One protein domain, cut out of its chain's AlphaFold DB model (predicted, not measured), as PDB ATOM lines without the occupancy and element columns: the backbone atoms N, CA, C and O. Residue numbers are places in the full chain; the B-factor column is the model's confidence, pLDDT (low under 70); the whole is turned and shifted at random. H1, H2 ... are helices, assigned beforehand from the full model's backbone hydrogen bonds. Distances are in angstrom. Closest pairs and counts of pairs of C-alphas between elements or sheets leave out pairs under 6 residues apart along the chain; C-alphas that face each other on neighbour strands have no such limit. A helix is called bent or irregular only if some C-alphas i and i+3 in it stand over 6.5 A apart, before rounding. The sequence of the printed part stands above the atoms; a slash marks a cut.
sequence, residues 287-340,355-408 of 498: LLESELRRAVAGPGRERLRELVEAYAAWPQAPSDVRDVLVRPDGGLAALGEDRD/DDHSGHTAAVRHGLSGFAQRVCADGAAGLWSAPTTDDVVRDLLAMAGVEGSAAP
ATOM      1  N   LEU A 287     -20.926  20.288 166.882       72.31
ATOM      2  CA  LEU A 287     -21.085  18.840 166.809       72.31
ATOM      3  C   LEU A 287     -21.147  18.374 165.355       72.31
ATOM      4  O   LEU A 287     -21.974  18.856 164.572       72.31
ATOM      5  N   LEU A 288     -20.309  17.393 165.015       79.56
ATOM      6  CA  LEU A 288     -20.320  16.771 163.697       79.56
ATOM      7  C   LEU A 288     -21.703  16.186 163.386       79.56
ATOM      8  O   LEU A 288     -22.189  16.353 162.273       79.56
ATOM      9  N   GLU A 289     -22.383  15.578 164.366       82.94
ATOM     10  CA  GLU A 289     -23.747  15.071 164.167       82.94
ATOM     11  C   GLU A 289     -24.742  16.174 163.758       82.94
ATOM     12  O   GLU A 289     -25.512  15.963 162.820       82.94
ATOM     13  N   SER A 290     -24.697  17.367 164.370       78.69
ATOM     14  CA  SER A 290     -25.534  18.506 163.941       78.69
ATOM     15  C   SER A 290     -25.243  18.899 162.490       78.69
ATOM     16  O   SER A 290     -26.166  19.146 161.713       78.69
ATOM     17  N   GLU A 291     -23.966  18.972 162.105       81.94
ATOM     18  CA  GLU A 291     -23.571  19.327 160.736       81.94
ATOM     19  C   GLU A 291     -23.995  18.251 159.725       81.94
ATOM     20  O   GLU A 291     -24.533  18.583 158.668       81.94
ATOM     21  N   LEU A 292     -23.838  16.969 160.065       87.62
ATOM     22  CA  LEU A 292     -24.291  15.850 159.241       87.62
ATOM     23  C   LEU A 292     -25.817  15.853 159.089       87.62
ATOM     24  O   LEU A 292     -26.309  15.706 157.973       87.62
ATOM     25  N   ARG A 293     -26.583  16.085 160.164       87.56
ATOM     26  CA  ARG A 293     -28.054  16.207 160.102       87.56
ATOM     27  C   ARG A 293     -28.489  17.372 159.223       87.56
ATOM     28  O   ARG A 293     -29.372  17.208 158.383       87.56
ATOM     29  N   ARG A 294     -27.837  18.533 159.349       84.00
ATOM     30  CA  ARG A 294     -28.099  19.691 158.481       84.00
ATOM     31  C   ARG A 294     -27.747  19.404 157.023       84.00
ATOM     32  O   ARG A 294     -28.507  19.790 156.138       84.00
ATOM     33  N   ALA A 295     -26.657  18.683 156.763       87.25
ATOM     34  CA  ALA A 295     -26.298  18.239 155.419       87.25
ATOM     35  C   ALA A 295     -27.306  17.227 154.850       87.25
ATOM     36  O   ALA A 295     -27.615  17.289 153.663       87.25
ATOM     37  N   VAL A 296     -27.870  16.348 155.689       89.19
ATOM     38  CA  VAL A 296     -28.948  15.428 155.299       89.19
ATOM     39  C   VAL A 296     -30.252  16.177 154.992       89.19
ATOM     40  O   VAL A 296     -30.953  15.838 154.048       89.19
ATOM     41  N   ALA A 297     -30.594  17.213 155.755       85.38
ATOM     42  CA  ALA A 297     -31.796  18.009 155.497       85.38
ATOM     43  C   ALA A 297     -31.646  18.975 154.301       85.38
ATOM     44  O   ALA A 297     -32.644  19.437 153.742       85.38
ATOM     45  N   GLY A 298     -30.409  19.318 153.937       84.75
ATOM     46  CA  GLY A 298     -30.084  20.282 152.893       84.75
ATOM     47  C   GLY A 298     -30.197  19.739 151.460       84.75
ATOM     48  O   GLY A 298     -30.265  18.531 151.225       84.75
ATOM     49  N   PRO A 299     -30.203  20.632 150.455       76.69
ATOM     50  CA  PRO A 299     -30.190  20.226 149.058       76.69
ATOM     51  C   PRO A 299     -28.806  19.689 148.661       76.69
ATOM     52  O   PRO A 299     -27.865  20.453 148.466       76.69
ATOM     53  N   GLY A 300     -28.705  18.372 148.474       77.88
ATOM     54  CA  GLY A 300     -27.552  17.723 147.843       77.88
ATOM     55  C   GLY A 300     -26.667  16.911 148.792       77.88
ATOM     56  O   GLY A 300     -26.600  17.149 149.989       77.88
ATOM     57  N   ARG A 301     -25.968  15.917 148.228       87.62
ATOM     58  CA  ARG A 301     -25.108  14.974 148.974       87.62
ATOM     59  C   ARG A 301     -23.652  15.435 149.110       87.62
ATOM     60  O   ARG A 301     -22.865  14.742 149.741       87.62
ATOM     61  N   GLU A 302     -23.282  16.559 148.500       88.62
ATOM     62  CA  GLU A 302     -21.892  17.033 148.439       88.62
ATOM     63  C   GLU A 302     -21.374  17.429 149.822       88.62
ATOM     64  O   GLU A 302     -20.393  16.860 150.287       88.62
ATOM     65  N   ARG A 303     -22.115  18.277 150.544       87.62
ATOM     66  CA  ARG A 303     -21.746  18.665 151.911       87.62
ATOM     67  C   ARG A 303     -21.711  17.479 152.878       87.62
ATOM     68  O   ARG A 303     -20.851  17.420 153.750       87.62
ATOM     69  N   LEU A 304     -22.643  16.536 152.728       90.69
ATOM     70  CA  LEU A 304     -22.665  15.313 153.532       90.69
ATOM     71  C   LEU A 304     -21.404  14.482 153.276       90.69
ATOM     72  O   LEU A 304     -20.754  14.060 154.226       90.69
ATOM     73  N   ARG A 305     -21.036  14.299 152.003       91.88
ATOM     74  CA  ARG A 305     -19.816  13.592 151.612       91.88
ATOM     75  C   ARG A 305     -18.574  14.258 152.201       91.88
ATOM     76  O   ARG A 305     -17.805  13.560 152.841       91.88
ATOM     77  N   GLU A 306     -18.422  15.577 152.062       86.81
ATOM     78  CA  GLU A 306     -17.286  16.319 152.635       86.81
ATOM     79  C   GLU A 306     -17.128  16.073 154.143       86.81
ATOM     80  O   GLU A 306     -16.027  15.824 154.624       86.81
ATOM     81  N   LEU A 307     -18.230  16.134 154.897       87.06
ATOM     82  CA  LEU A 307     -18.214  15.928 156.347       87.06
ATOM     83  C   LEU A 307     -17.872  14.482 156.721       87.06
ATOM     84  O   LEU A 307     -17.142  14.253 157.683       87.06
ATOM     85  N   VAL A 308     -18.389  13.508 155.970       90.56
ATOM     86  CA  VAL A 308     -18.112  12.084 156.196       90.56
ATOM     87  C   VAL A 308     -16.667  11.733 155.832       90.56
ATOM     88  O   VAL A 308     -16.016  11.003 156.577       90.56
ATOM     89  N   GLU A 309     -16.140  12.280 154.737       89.75
ATOM     90  CA  GLU A 309     -14.730  12.149 154.348       89.75
ATOM     91  C   GLU A 309     -13.811  12.785 155.400       89.75
ATOM     92  O   GLU A 309     -12.843  12.160 155.830       89.75
ATOM     93  N   ALA A 310     -14.151  13.987 155.881       83.50
ATOM     94  CA  ALA A 310     -13.411  14.654 156.951       83.50
ATOM     95  C   ALA A 310     -13.412  13.831 158.249       83.50
ATOM     96  O   ALA A 310     -12.368  13.680 158.883       83.50
ATOM     97  N   TYR A 311     -14.556  13.247 158.618       85.00
ATOM     98  CA  TYR A 311     -14.661  12.350 159.768       85.00
ATOM     99  C   TYR A 311     -13.806  11.086 159.603       85.00
ATOM    100  O   TYR A 311     -13.105  10.685 160.527       85.00
ATOM    101  N   ALA A 312     -13.813  10.474 158.418       86.88
ATOM    102  CA  ALA A 312     -13.018   9.282 158.139       86.88
ATOM    103  C   ALA A 312     -11.506   9.561 158.144       86.88
ATOM    104  O   ALA A 312     -10.718   8.708 158.554       86.88
ATOM    105  N   ALA A 313     -11.101  10.758 157.716       84.75
ATOM    106  CA  ALA A 313      -9.709  11.194 157.676       84.75
ATOM    107  C   ALA A 313      -9.193  11.759 159.012       84.75
ATOM    108  O   ALA A 313      -7.996  12.026 159.125       84.75
ATOM    109  N   TRP A 314     -10.053  11.931 160.022       77.12
ATOM    110  CA  TRP A 314      -9.710  12.616 161.274       77.12
ATOM    111  C   TRP A 314      -8.409  12.132 161.933       77.12
ATOM    112  O   TRP A 314      -7.592  12.991 162.263       77.12
ATOM    113  N   PRO A 315      -8.098  10.834 162.097       69.75
ATOM    114  CA  PRO A 315      -6.852  10.452 162.766       69.75
ATOM    115  C   PRO A 315      -5.604  10.956 162.045       69.75
ATOM    116  O   PRO A 315      -4.550  11.087 162.657       69.75
ATOM    117  N   GLN A 316      -5.702  11.259 160.751       69.94
ATOM    118  CA  GLN A 316      -4.621  11.854 159.969       69.94
ATOM    119  C   GLN A 316      -4.670  13.384 159.940       69.94
ATOM    120  O   GLN A 316      -3.707  14.013 159.502       69.94
ATOM    121  N   ALA A 317      -5.751  13.995 160.428       63.75
ATOM    122  CA  ALA A 317      -5.837  15.433 160.595       63.75
ATOM    123  C   ALA A 317      -4.770  15.909 161.600       63.75
ATOM    124  O   ALA A 317      -4.437  15.178 162.545       63.75
ATOM    125  N   PRO A 318      -4.193  17.104 161.395       54.75
ATOM    126  CA  PRO A 318      -3.254  17.680 162.347       54.75
ATOM    127  C   PRO A 318      -3.921  17.857 163.725       54.75
ATOM    128  O   PRO A 318      -5.145  17.897 163.846       54.75
ATOM    129  N   SER A 319      -3.118  17.833 164.792       50.16
ATOM    130  CA  SER A 319      -3.591  17.693 166.182       50.16
ATOM    131  C   SER A 319      -4.542  18.796 166.651       50.16
ATOM    132  O   SER A 319      -5.316  18.570 167.566       50.16
ATOM    133  N   ASP A 320      -4.495  19.957 166.011       44.75
ATOM    134  CA  ASP A 320      -5.398  21.101 166.184       44.75
ATOM    135  C   ASP A 320      -6.813  20.880 165.612       44.75
ATOM    136  O   ASP A 320      -7.721  21.642 165.919       44.75
ATOM    137  N   VAL A 321      -7.011  19.828 164.811       43.94
ATOM    138  CA  VAL A 321      -8.297  19.408 164.219       43.94
ATOM    139  C   VAL A 321      -8.825  18.111 164.864       43.94
ATOM    140  O   VAL A 321      -9.968  17.715 164.636       43.94
ATOM    141  N   ARG A 322      -8.010  17.432 165.690       50.16
ATOM    142  CA  ARG A 322      -8.317  16.111 166.275       50.16
ATOM    143  C   ARG A 322      -9.283  16.124 167.464       50.16
ATOM    144  O   ARG A 322      -9.613  15.041 167.933       50.16
ATOM    145  N   ASP A 323      -9.775  17.282 167.897       45.91
ATOM    146  CA  ASP A 323     -10.684  17.412 169.053       45.91
ATOM    147  C   ASP A 323     -12.145  17.014 168.761       45.91
ATOM    148  O   ASP A 323     -13.057  17.270 169.554       45.91
ATOM    149  N   VAL A 324     -12.377  16.316 167.647       48.03
ATOM    150  CA  VAL A 324     -13.583  15.508 167.473       48.03
ATOM    151  C   VAL A 324     -13.559  14.447 168.574       48.03
ATOM    152  O   VAL A 324     -12.590  13.728 168.741       48.03
ATOM    153  N   LEU A 325     -14.599  14.364 169.393       47.69
ATOM    154  CA  LEU A 325     -14.726  13.331 170.423       47.69
ATOM    155  C   LEU A 325     -15.753  12.311 169.918       47.69
ATOM    156  O   LEU A 325     -16.941  12.617 169.864       47.69
ATOM    157  N   VAL A 326     -15.356  11.097 169.521       44.34
ATOM    158  CA  VAL A 326     -16.358  10.018 169.429       44.34
ATOM    159  C   VAL A 326     -16.694   9.654 170.864       44.34
ATOM    160  O   VAL A 326     -15.845   9.147 171.595       44.34
ATOM    161  N   ARG A 327     -17.913   9.964 171.298       46.84
ATOM    162  CA  ARG A 327     -18.373   9.573 172.628       46.84
ATOM    163  C   ARG A 327     -18.508   8.038 172.683       46.84
ATOM    164  O   ARG A 327     -18.816   7.421 171.661       46.84
ATOM    165  N   PRO A 328     -18.331   7.401 173.857       36.25
ATOM    166  CA  PRO A 328     -18.492   5.949 174.022       36.25
ATOM    167  C   PRO A 328     -19.874   5.396 173.627       36.25
ATOM    168  O   PRO A 328     -20.016   4.194 173.435       36.25
ATOM    169  N   ASP A 329     -20.886   6.260 173.512       42.28
ATOM    170  CA  ASP A 329     -22.248   5.952 173.055       42.28
ATOM    171  C   ASP A 329     -22.420   6.056 171.521       42.28
ATOM    172  O   ASP A 329     -23.528   5.953 171.002       42.28
ATOM    173  N   GLY A 330     -21.338   6.281 170.766       41.16
ATOM    174  CA  GLY A 330     -21.399   6.459 169.313       41.16
ATOM    175  C   GLY A 330     -21.926   7.835 168.878       41.16
ATOM    176  O   GLY A 330     -22.293   8.017 167.711       41.16
ATOM    177  N   GLY A 331     -21.984   8.812 169.789       51.88
ATOM    178  CA  GLY A 331     -22.184  10.222 169.457       51.88
ATOM    179  C   GLY A 331     -20.953  10.818 168.764       51.88
ATOM    180  O   GLY A 331     -19.832  10.701 169.257       51.88
ATOM    181  N   LEU A 332     -21.155  11.475 167.621       55.84
ATOM    182  CA  LEU A 332     -20.094  12.150 166.867       55.84
ATOM    183  C   LEU A 332     -19.917  13.584 167.398       55.84
ATOM    184  O   LEU A 332     -20.743  14.448 167.087       55.84
ATOM    185  N   ALA A 333     -18.887  13.858 168.209       49.66
ATOM    186  CA  ALA A 333     -18.653  15.214 168.720       49.66
ATOM    187  C   ALA A 333     -17.901  16.123 167.733       49.66
ATOM    188  O   ALA A 333     -17.788  15.828 166.548       49.66
ATOM    189  N   ALA A 334     -17.554  17.322 168.194       46.69
ATOM    190  CA  ALA A 334     -17.424  18.515 167.370       46.69
ATOM    191  C   ALA A 334     -16.172  18.629 166.489       46.69
ATOM    192  O   ALA A 334     -15.094  18.221 166.884       46.69
ATOM    193  N   LEU A 335     -16.302  19.307 165.343       39.97
ATOM    194  CA  LEU A 335     -15.175  19.920 164.629       39.97
ATOM    195  C   LEU A 335     -14.954  21.321 165.228       39.97
ATOM    196  O   LEU A 335     -15.884  22.135 165.238       39.97
ATOM    197  N   GLY A 336     -13.760  21.622 165.737       36.06
ATOM    198  CA  GLY A 336     -13.411  22.957 166.228       36.06
ATOM    199  C   GLY A 336     -11.949  23.293 165.951       36.06
ATOM    200  O   GLY A 336     -11.080  22.486 166.248       36.06
ATOM    201  N   GLU A 337     -11.696  24.476 165.384       32.69
ATOM    202  CA  GLU A 337     -10.374  25.114 165.385       32.69
ATOM    203  C   GLU A 337     -10.212  25.846 166.725       32.69
ATOM    204  O   GLU A 337     -10.906  26.838 166.961       32.69
ATOM    205  N   ASP A 338      -9.314  25.392 167.600       36.28
ATOM    206  CA  ASP A 338      -8.861  26.216 168.724       36.28
ATOM    207  C   ASP A 338      -7.584  26.976 168.335       36.28
ATOM    208  O   ASP A 338      -6.623  26.405 167.817       36.28
ATOM    209  N   ARG A 339      -7.564  28.287 168.600       35.03
ATOM    210  CA  ARG A 339      -6.406  29.159 168.355       35.03
ATOM    211  C   ARG A 339      -5.269  28.940 169.358       35.03
ATOM    212  O   ARG A 339      -4.178  29.435 169.090       35.03
ATOM    213  N   ASP A 340      -5.493  28.191 170.441       35.38
ATOM    214  CA  ASP A 340      -4.507  28.011 171.518       35.38
ATOM    215  C   ASP A 340      -4.136  26.546 171.851       35.38
ATOM    216  O   ASP A 340      -3.378  26.296 172.793       35.38
ATOM    217  N   ASP A 355      -1.426   4.114 164.558       64.19
ATOM    218  CA  ASP A 355      -0.970   3.072 163.641       64.19
ATOM    219  C   ASP A 355      -1.945   1.872 163.562       64.19
ATOM    220  O   ASP A 355      -1.872   1.079 162.612       64.19
ATOM    221  N   ASP A 356      -2.922   1.753 164.472       75.31
ATOM    222  CA  ASP A 356      -3.999   0.755 164.419       75.31
ATOM    223  C   ASP A 356      -5.133   1.184 163.471       75.31
ATOM    224  O   ASP A 356      -6.223   1.634 163.843       75.31
ATOM    225  N   HIS A 357      -4.883   0.952 162.186       74.00
ATOM    226  CA  HIS A 357      -5.847   1.168 161.110       74.00
ATOM    227  C   HIS A 357      -7.143   0.350 161.292       74.00
ATOM    228  O   HIS A 357      -8.193   0.726 160.757       74.00
ATOM    229  N   SER A 358      -7.092  -0.763 162.036       77.19
ATOM    230  CA  SER A 358      -8.247  -1.644 162.251       77.19
ATOM    231  C   SER A 358      -9.187  -1.064 163.304       77.19
ATOM    232  O   SER A 358     -10.395  -0.990 163.058       77.19
ATOM    233  N   GLY A 359      -8.640  -0.586 164.426       76.75
ATOM    234  CA  GLY A 359      -9.387   0.130 165.461       76.75
ATOM    235  C   GLY A 359     -10.070   1.386 164.919       76.75
ATOM    236  O   GLY A 359     -11.269   1.580 165.132       76.75
ATOM    237  N   HIS A 360      -9.355   2.185 164.117       78.88
ATOM    238  CA  HIS A 360      -9.926   3.380 163.482       78.88
ATOM    239  C   HIS A 360     -11.104   3.058 162.555       78.88
ATOM    240  O   HIS A 360     -12.190   3.628 162.671       78.88
ATOM    241  N   THR A 361     -10.921   2.092 161.652       82.50
ATOM    242  CA  THR A 361     -11.980   1.696 160.711       82.50
ATOM    243  C   THR A 361     -13.223   1.193 161.453       82.50
ATOM    244  O   THR A 361     -14.351   1.484 161.045       82.50
ATOM    245  N   ALA A 362     -13.035   0.465 162.559       80.94
ATOM    246  CA  ALA A 362     -14.128   0.017 163.414       80.94
ATOM    247  C   ALA A 362     -14.862   1.195 164.079       80.94
ATOM    248  O   ALA A 362     -16.095   1.212 164.070       80.94
ATOM    249  N   ALA A 363     -14.139   2.204 164.575       79.31
ATOM    250  CA  ALA A 363     -14.719   3.403 165.182       79.31
ATOM    251  C   ALA A 363     -15.517   4.250 164.171       79.31
ATOM    252  O   ALA A 363     -16.665   4.615 164.437       79.31
ATOM    253  N   VAL A 364     -14.967   4.494 162.973       85.00
ATOM    254  CA  VAL A 364     -15.680   5.198 161.888       85.00
ATOM    255  C   VAL A 364     -16.948   4.449 161.509       85.00
ATOM    256  O   VAL A 364     -18.021   5.050 161.409       85.00
ATOM    257  N   ARG A 365     -16.851   3.123 161.349       87.25
ATOM    258  CA  ARG A 365     -18.005   2.282 161.027       87.25
ATOM    259  C   ARG A 365     -19.070   2.344 162.110       87.25
ATOM    260  O   ARG A 365     -20.247   2.477 161.775       87.25
ATOM    261  N   HIS A 366     -18.675   2.254 163.376       82.88
ATOM    262  CA  HIS A 366     -19.596   2.306 164.504       82.88
ATOM    263  C   HIS A 366     -20.317   3.661 164.570       82.88
ATOM    264  O   HIS A 366     -21.546   3.694 164.577       82.88
ATOM    265  N   GLY A 367     -19.569   4.768 164.495       83.75
ATOM    266  CA  GLY A 367     -20.124   6.124 164.534       83.75
ATOM    267  C   GLY A 367     -21.088   6.420 163.379       83.75
ATOM    268  O   GLY A 367     -22.202   6.890 163.608       83.75
ATOM    269  N   LEU A 368     -20.721   6.077 162.135       89.00
ATOM    270  CA  LEU A 368     -21.613   6.260 160.978       89.00
ATOM    271  C   LEU A 368     -22.838   5.336 161.025       89.00
ATOM    272  O   LEU A 368     -23.909   5.725 160.559       89.00
ATOM    273  N   SER A 369     -22.711   4.139 161.608       86.25
ATOM    274  CA  SER A 369     -23.849   3.230 161.796       86.25
ATOM    275  C   SER A 369     -24.839   3.760 162.831       86.25
ATOM    276  O   SER A 369     -26.040   3.766 162.562       86.25
ATOM    277  N   GLY A 370     -24.349   4.262 163.969       84.25
ATOM    278  CA  GLY A 370     -25.186   4.914 164.979       84.25
ATOM    279  C   GLY A 370     -25.891   6.149 164.415       84.25
ATOM    280  O   GLY A 370     -27.106   6.288 164.544       84.25
ATOM    281  N   PHE A 371     -25.162   6.993 163.676       87.75
ATOM    282  CA  PHE A 371     -25.744   8.143 162.983       87.75
ATOM    283  C   PHE A 371     -26.859   7.738 162.002       87.75
ATOM    284  O   PHE A 371     -27.955   8.298 162.045       87.75
ATOM    285  N   ALA A 372     -26.620   6.736 161.148       89.25
ATOM    286  CA  ALA A 372     -27.615   6.239 160.198       89.25
ATOM    287  C   ALA A 372     -28.874   5.701 160.890       89.25
ATOM    288  O   ALA A 372     -29.989   5.989 160.454       89.25
ATOM    289  N   GLN A 373     -28.706   4.938 161.975       85.50
ATOM    290  CA  GLN A 373     -29.818   4.421 162.772       85.50
ATOM    291  C   GLN A 373     -30.688   5.556 163.310       85.50
ATOM    292  O   GLN A 373     -31.907   5.515 163.128       85.50
ATOM    293  N   ARG A 374     -30.072   6.590 163.898       84.81
ATOM    294  CA  ARG A 374     -30.795   7.748 164.439       84.81
ATOM    295  C   ARG A 374     -31.519   8.532 163.341       84.81
ATOM    296  O   ARG A 374     -32.722   8.740 163.441       84.81
ATOM    297  N   VAL A 375     -30.843   8.861 162.238       86.44
ATOM    298  CA  VAL A 375     -31.453   9.580 161.099       86.44
ATOM    299  C   VAL A 375     -32.635   8.814 160.491       86.44
ATOM    300  O   VAL A 375     -33.643   9.421 160.119       86.44
ATOM    301  N   CYS A 376     -32.543   7.485 160.396       86.44
ATOM    302  CA  CYS A 376     -33.649   6.648 159.931       86.44
ATOM    303  C   CYS A 376     -34.811   6.599 160.929       86.44
ATOM    304  O   CYS A 376     -35.963   6.702 160.506       86.44
ATOM    305  N   ALA A 377     -34.526   6.456 162.227       81.00
ATOM    306  CA  ALA A 377     -35.542   6.441 163.280       81.00
ATOM    307  C   ALA A 377     -36.325   7.763 163.338       81.00
ATOM    308  O   ALA A 377     -37.544   7.753 163.494       81.00
ATOM    309  N   ASP A 378     -35.636   8.881 163.107       76.81
ATOM    310  CA  ASP A 378     -36.220  10.222 163.065       76.81
ATOM    311  C   ASP A 378     -37.026  10.496 161.775       76.81
ATOM    312  O   ASP A 378     -37.672  11.536 161.638       76.81
ATOM    313  N   GLY A 379     -36.995   9.582 160.796       81.06
ATOM    314  CA  GLY A 379     -37.621   9.774 159.485       81.06
ATOM    315  C   GLY A 379     -36.926  10.832 158.619       81.06
ATOM    316  O   GLY A 379     -37.456  11.230 157.581       81.06
ATOM    317  N   ALA A 380     -35.727  11.273 159.012       78.56
ATOM    318  CA  ALA A 380     -34.938  12.288 158.319       78.56
ATOM    319  C   ALA A 380     -34.202  11.740 157.080       78.56
ATOM    320  O   ALA A 380     -33.558  12.486 156.347       78.56
ATOM    321  N   ALA A 381     -34.341  10.447 156.778       77.00
ATOM    322  CA  ALA A 381     -33.672   9.786 155.662       77.00
ATOM    323  C   ALA A 381     -34.287  10.094 154.269       77.00
ATOM    324  O   ALA A 381     -34.134   9.321 153.325       77.00
ATOM    325  N   GLY A 382     -34.961  11.241 154.109       72.19
ATOM    326  CA  GLY A 382     -35.638  11.650 152.868       72.19
ATOM    327  C   GLY A 382     -34.716  11.843 151.654       72.19
ATOM    328  O   GLY A 382     -35.195  11.833 150.522       72.19
ATOM    329  N   LEU A 383     -33.395  11.968 151.862       67.62
ATOM    330  CA  LEU A 383     -32.387  11.970 150.788       67.62
ATOM    331  C   LEU A 383     -32.180  10.608 150.122       67.62
ATOM    332  O   LEU A 383     -31.570  10.522 149.048       67.62
ATOM    333  N   TRP A 384     -32.633   9.540 150.766       81.44
ATOM    334  CA  TRP A 384     -32.583   8.200 150.220       81.44
ATOM    335  C   TRP A 384     -33.981   7.816 149.744       81.44
ATOM    336  O   TRP A 384     -34.997   8.085 150.384       81.44
ATOM    337  N   SER A 385     -34.054   7.208 148.566       69.31
ATOM    338  CA  SER A 385     -35.320   6.743 148.013       69.31
ATOM    339  C   SER A 385     -35.711   5.441 148.720       69.31
ATOM    340  O   SER A 385     -35.277   4.375 148.307       69.31
ATOM    341  N   ALA A 386     -36.502   5.544 149.795       63.59
ATOM    342  CA  ALA A 386     -36.949   4.426 150.644       63.59
ATOM    343  C   ALA A 386     -35.804   3.612 151.301       63.59
ATOM    344  O   ALA A 386     -35.696   2.408 151.073       63.59
ATOM    345  N   PRO A 387     -34.948   4.251 152.116       73.69
ATOM    346  CA  PRO A 387     -33.795   3.594 152.715       73.69
ATOM    347  C   PRO A 387     -34.208   2.551 153.748       73.69
ATOM    348  O   PRO A 387     -34.990   2.830 154.659       73.69
ATOM    349  N   THR A 388     -33.584   1.380 153.683       86.62
ATOM    350  CA  THR A 388     -33.305   0.646 154.917       86.62
ATOM    351  C   THR A 388     -32.131   1.319 155.633       86.62
ATOM    352  O   THR A 388     -31.308   1.982 154.998       86.62
ATOM    353  N   THR A 389     -32.015   1.148 156.951       87.00
ATOM    354  CA  THR A 389     -30.837   1.619 157.699       87.00
ATOM    355  C   THR A 389     -29.535   1.122 157.067       87.00
ATOM    356  O   THR A 389     -28.594   1.896 156.932       87.00
ATOM    357  N   ASP A 390     -29.512  -0.120 156.580       87.94
ATOM    358  CA  ASP A 390     -28.345  -0.714 155.925       87.94
ATOM    359  C   ASP A 390     -27.940   0.019 154.639       87.94
ATOM    360  O   ASP A 390     -26.753   0.099 154.325       87.94
ATOM    361  N   ASP A 391     -28.901   0.578 153.896       88.38
ATOM    362  CA  ASP A 391     -28.613   1.367 152.696       88.38
ATOM    363  C   ASP A 391     -27.964   2.706 153.053       88.38
ATOM    364  O   ASP A 391     -27.004   3.115 152.400       88.38
ATOM    365  N   VAL A 392     -28.429   3.355 154.126       90.56
ATOM    366  CA  VAL A 392     -27.830   4.600 154.632       90.56
ATOM    367  C   VAL A 392     -26.417   4.343 155.144       90.56
ATOM    368  O   VAL A 392     -25.497   5.067 154.773       90.56
ATOM    369  N   VAL A 393     -26.219   3.284 155.935       91.25
ATOM    370  CA  VAL A 393     -24.889   2.892 156.429       91.25
ATOM    371  C   VAL A 393     -23.943   2.613 155.269       91.25
ATOM    372  O   VAL A 393     -22.821   3.114 155.261       91.25
ATOM    373  N   ARG A 394     -24.390   1.854 154.262       90.75
ATOM    374  CA  ARG A 394     -23.582   1.546 153.076       90.75
ATOM    375  C   ARG A 394     -23.182   2.809 152.319       90.75
ATOM    376  O   ARG A 394     -22.014   2.941 151.963       90.75
ATOM    377  N   ASP A 395     -24.120   3.727 152.101       91.56
ATOM    378  CA  ASP A 395     -23.856   4.995 151.418       91.56
ATOM    379  C   ASP A 395     -22.861   5.865 152.207       91.56
ATOM    380  O   ASP A 395     -21.932   6.411 151.614       91.56
ATOM    381  N   LEU A 396     -23.009   5.971 153.533       92.31
ATOM    382  CA  LEU A 396     -22.090   6.735 154.387       92.31
ATOM    383  C   LEU A 396     -20.692   6.105 154.431       92.31
ATOM    384  O   LEU A 396     -19.699   6.814 154.310       92.31
ATOM    385  N   LEU A 397     -20.586   4.779 154.544       92.12
ATOM    386  CA  LEU A 397     -19.294   4.085 154.500       92.12
ATOM    387  C   LEU A 397     -18.599   4.241 153.143       92.12
ATOM    388  O   LEU A 397     -17.382   4.406 153.092       92.12
ATOM    389  N   ALA A 398     -19.369   4.235 152.052       91.94
ATOM    390  CA  ALA A 398     -18.843   4.510 150.721       91.94
ATOM    391  C   ALA A 398     -18.333   5.956 150.598       91.94
ATOM    392  O   ALA A 398     -17.279   6.173 150.009       91.94
ATOM    393  N   MET A 399     -19.035   6.938 151.184       93.31
ATOM    394  CA  MET A 399     -18.540   8.321 151.273       93.31
ATOM    395  C   MET A 399     -17.257   8.411 152.104       93.31
ATOM    396  O   MET A 399     -16.355   9.144 151.734       93.31
ATOM    397  N   ALA A 400     -17.140   7.631 153.177       91.38
ATOM    398  CA  ALA A 400     -15.952   7.592 154.029       91.38
ATOM    399  C   ALA A 400     -14.724   6.935 153.364       91.38
ATOM    400  O   ALA A 400     -13.674   6.837 153.996       91.38
ATOM    401  N   GLY A 401     -14.845   6.414 152.135       92.50
ATOM    402  CA  GLY A 401     -13.780   5.647 151.484       92.50
ATOM    403  C   GLY A 401     -13.479   4.311 152.174       92.50
ATOM    404  O   GLY A 401     -12.459   3.685 151.892       92.50
ATOM    405  N   VAL A 402     -14.363   3.849 153.066       89.12
ATOM    406  CA  VAL A 402     -14.260   2.540 153.723       89.12
ATOM    407  C   VAL A 402     -14.810   1.498 152.746       89.12
ATOM    408  O   VAL A 402     -15.919   0.980 152.892       89.12
ATOM    409  N   GLU A 403     -14.054   1.249 151.676       73.56
ATOM    410  CA  GLU A 403     -14.404   0.251 150.670       73.56
ATOM    411  C   GLU A 403     -14.376  -1.159 151.273       73.56
ATOM    412  O   GLU A 403     -13.452  -1.548 151.983       73.56
ATOM    413  N   GLY A 404     -15.378  -1.964 150.920       61.88
ATOM    414  CA  GLY A 404     -15.157  -3.393 150.726       61.88
ATOM    415  C   GLY A 404     -14.621  -4.173 151.926       61.88
ATOM    416  O   GLY A 404     -13.557  -4.769 151.866       61.88
ATOM    417  N   SER A 405     -15.447  -4.345 152.951       45.62
ATOM    418  CA  SER A 405     -15.563  -5.686 153.519       45.62
ATOM    419  C   SER A 405     -16.983  -5.876 154.005       45.62
ATOM    420  O   SER A 405     -17.320  -5.587 155.152       45.62
ATOM    421  N   ALA A 406     -17.807  -6.400 153.101       45.28
ATOM    422  CA  ALA A 406     -18.999  -7.158 153.448       45.28
ATOM    423  C   ALA A 406     -18.609  -8.490 154.128       45.28
ATOM    424  O   ALA A 406     -19.192  -9.531 153.840       45.28
ATOM    425  N   ALA A 407     -17.605  -8.487 155.014       43.44
ATOM    426  CA  ALA A 407     -17.602  -9.446 156.095       43.44
ATOM    427  C   ALA A 407     -18.860  -9.112 156.905       43.44
ATOM    428  O   ALA A 407     -18.988  -7.975 157.376       43.44
ATOM    429  N   PRO A 408     -19.838 -10.028 156.976       44.28
ATOM    430  CA  PRO A 408     -21.040  -9.776 157.742       44.28
ATOM    431  C   PRO A 408     -20.607  -9.405 159.160       44.28
ATOM    432  O   PRO A 408     -19.735 -10.054 159.732       44.28
TER     433      PRO A 408
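AT A GLANCE: This is residues 287 to 340 and 355 to 408 of the 498 residues of an uncharacterized protein of Knoellia subterranea KCTC 19937 (UniProt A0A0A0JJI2). A helical hairpin, H1 and H2, packs through H2 on two crossed helices, H3 and H4. Residues 317 to 340 hold no named element and reach the cut. The printed part, 108 residues, is all helix, H1 to H4 in order, compact with a radius of gyration of the C-alphas of 13.6 A, spanning 44 by 32 by 25 A.

HOW THE PARTS SIT: H1, residues 288 to 297, touches residues 303 to 308 of H2, residues 302 to 316; closest C-alphas Ala 295 and Leu 304, 5.0 A. H2 is irregular: C-alphas 312 and 315 are 7.8 A apart. H3, residues 357 to 377, touches H4, residues 389 to 399, at a steep tilt of 46 degrees; closest C-alphas Ser 369 and Val 393, 5.5 A. Every O i to N i+4 pair is within hydrogen-bond range in H1, H3 and H4, and 9 of 11 in H2.

IN THESE COORDINATES: H1 begins at C-alpha 288 (-20.320, 16.771, 163.697); H3 measures 30.2 A; H4 ends at C-alpha 399 (-18.540, 8.321, 151.273).

THE WHOLE: Residues 341 to 354 are not printed, a gap of 26.4 A between C-alphas 340 and 355. The link H3 to H4 is long. Residues 315 to 340 are among those with pLDDT under 70.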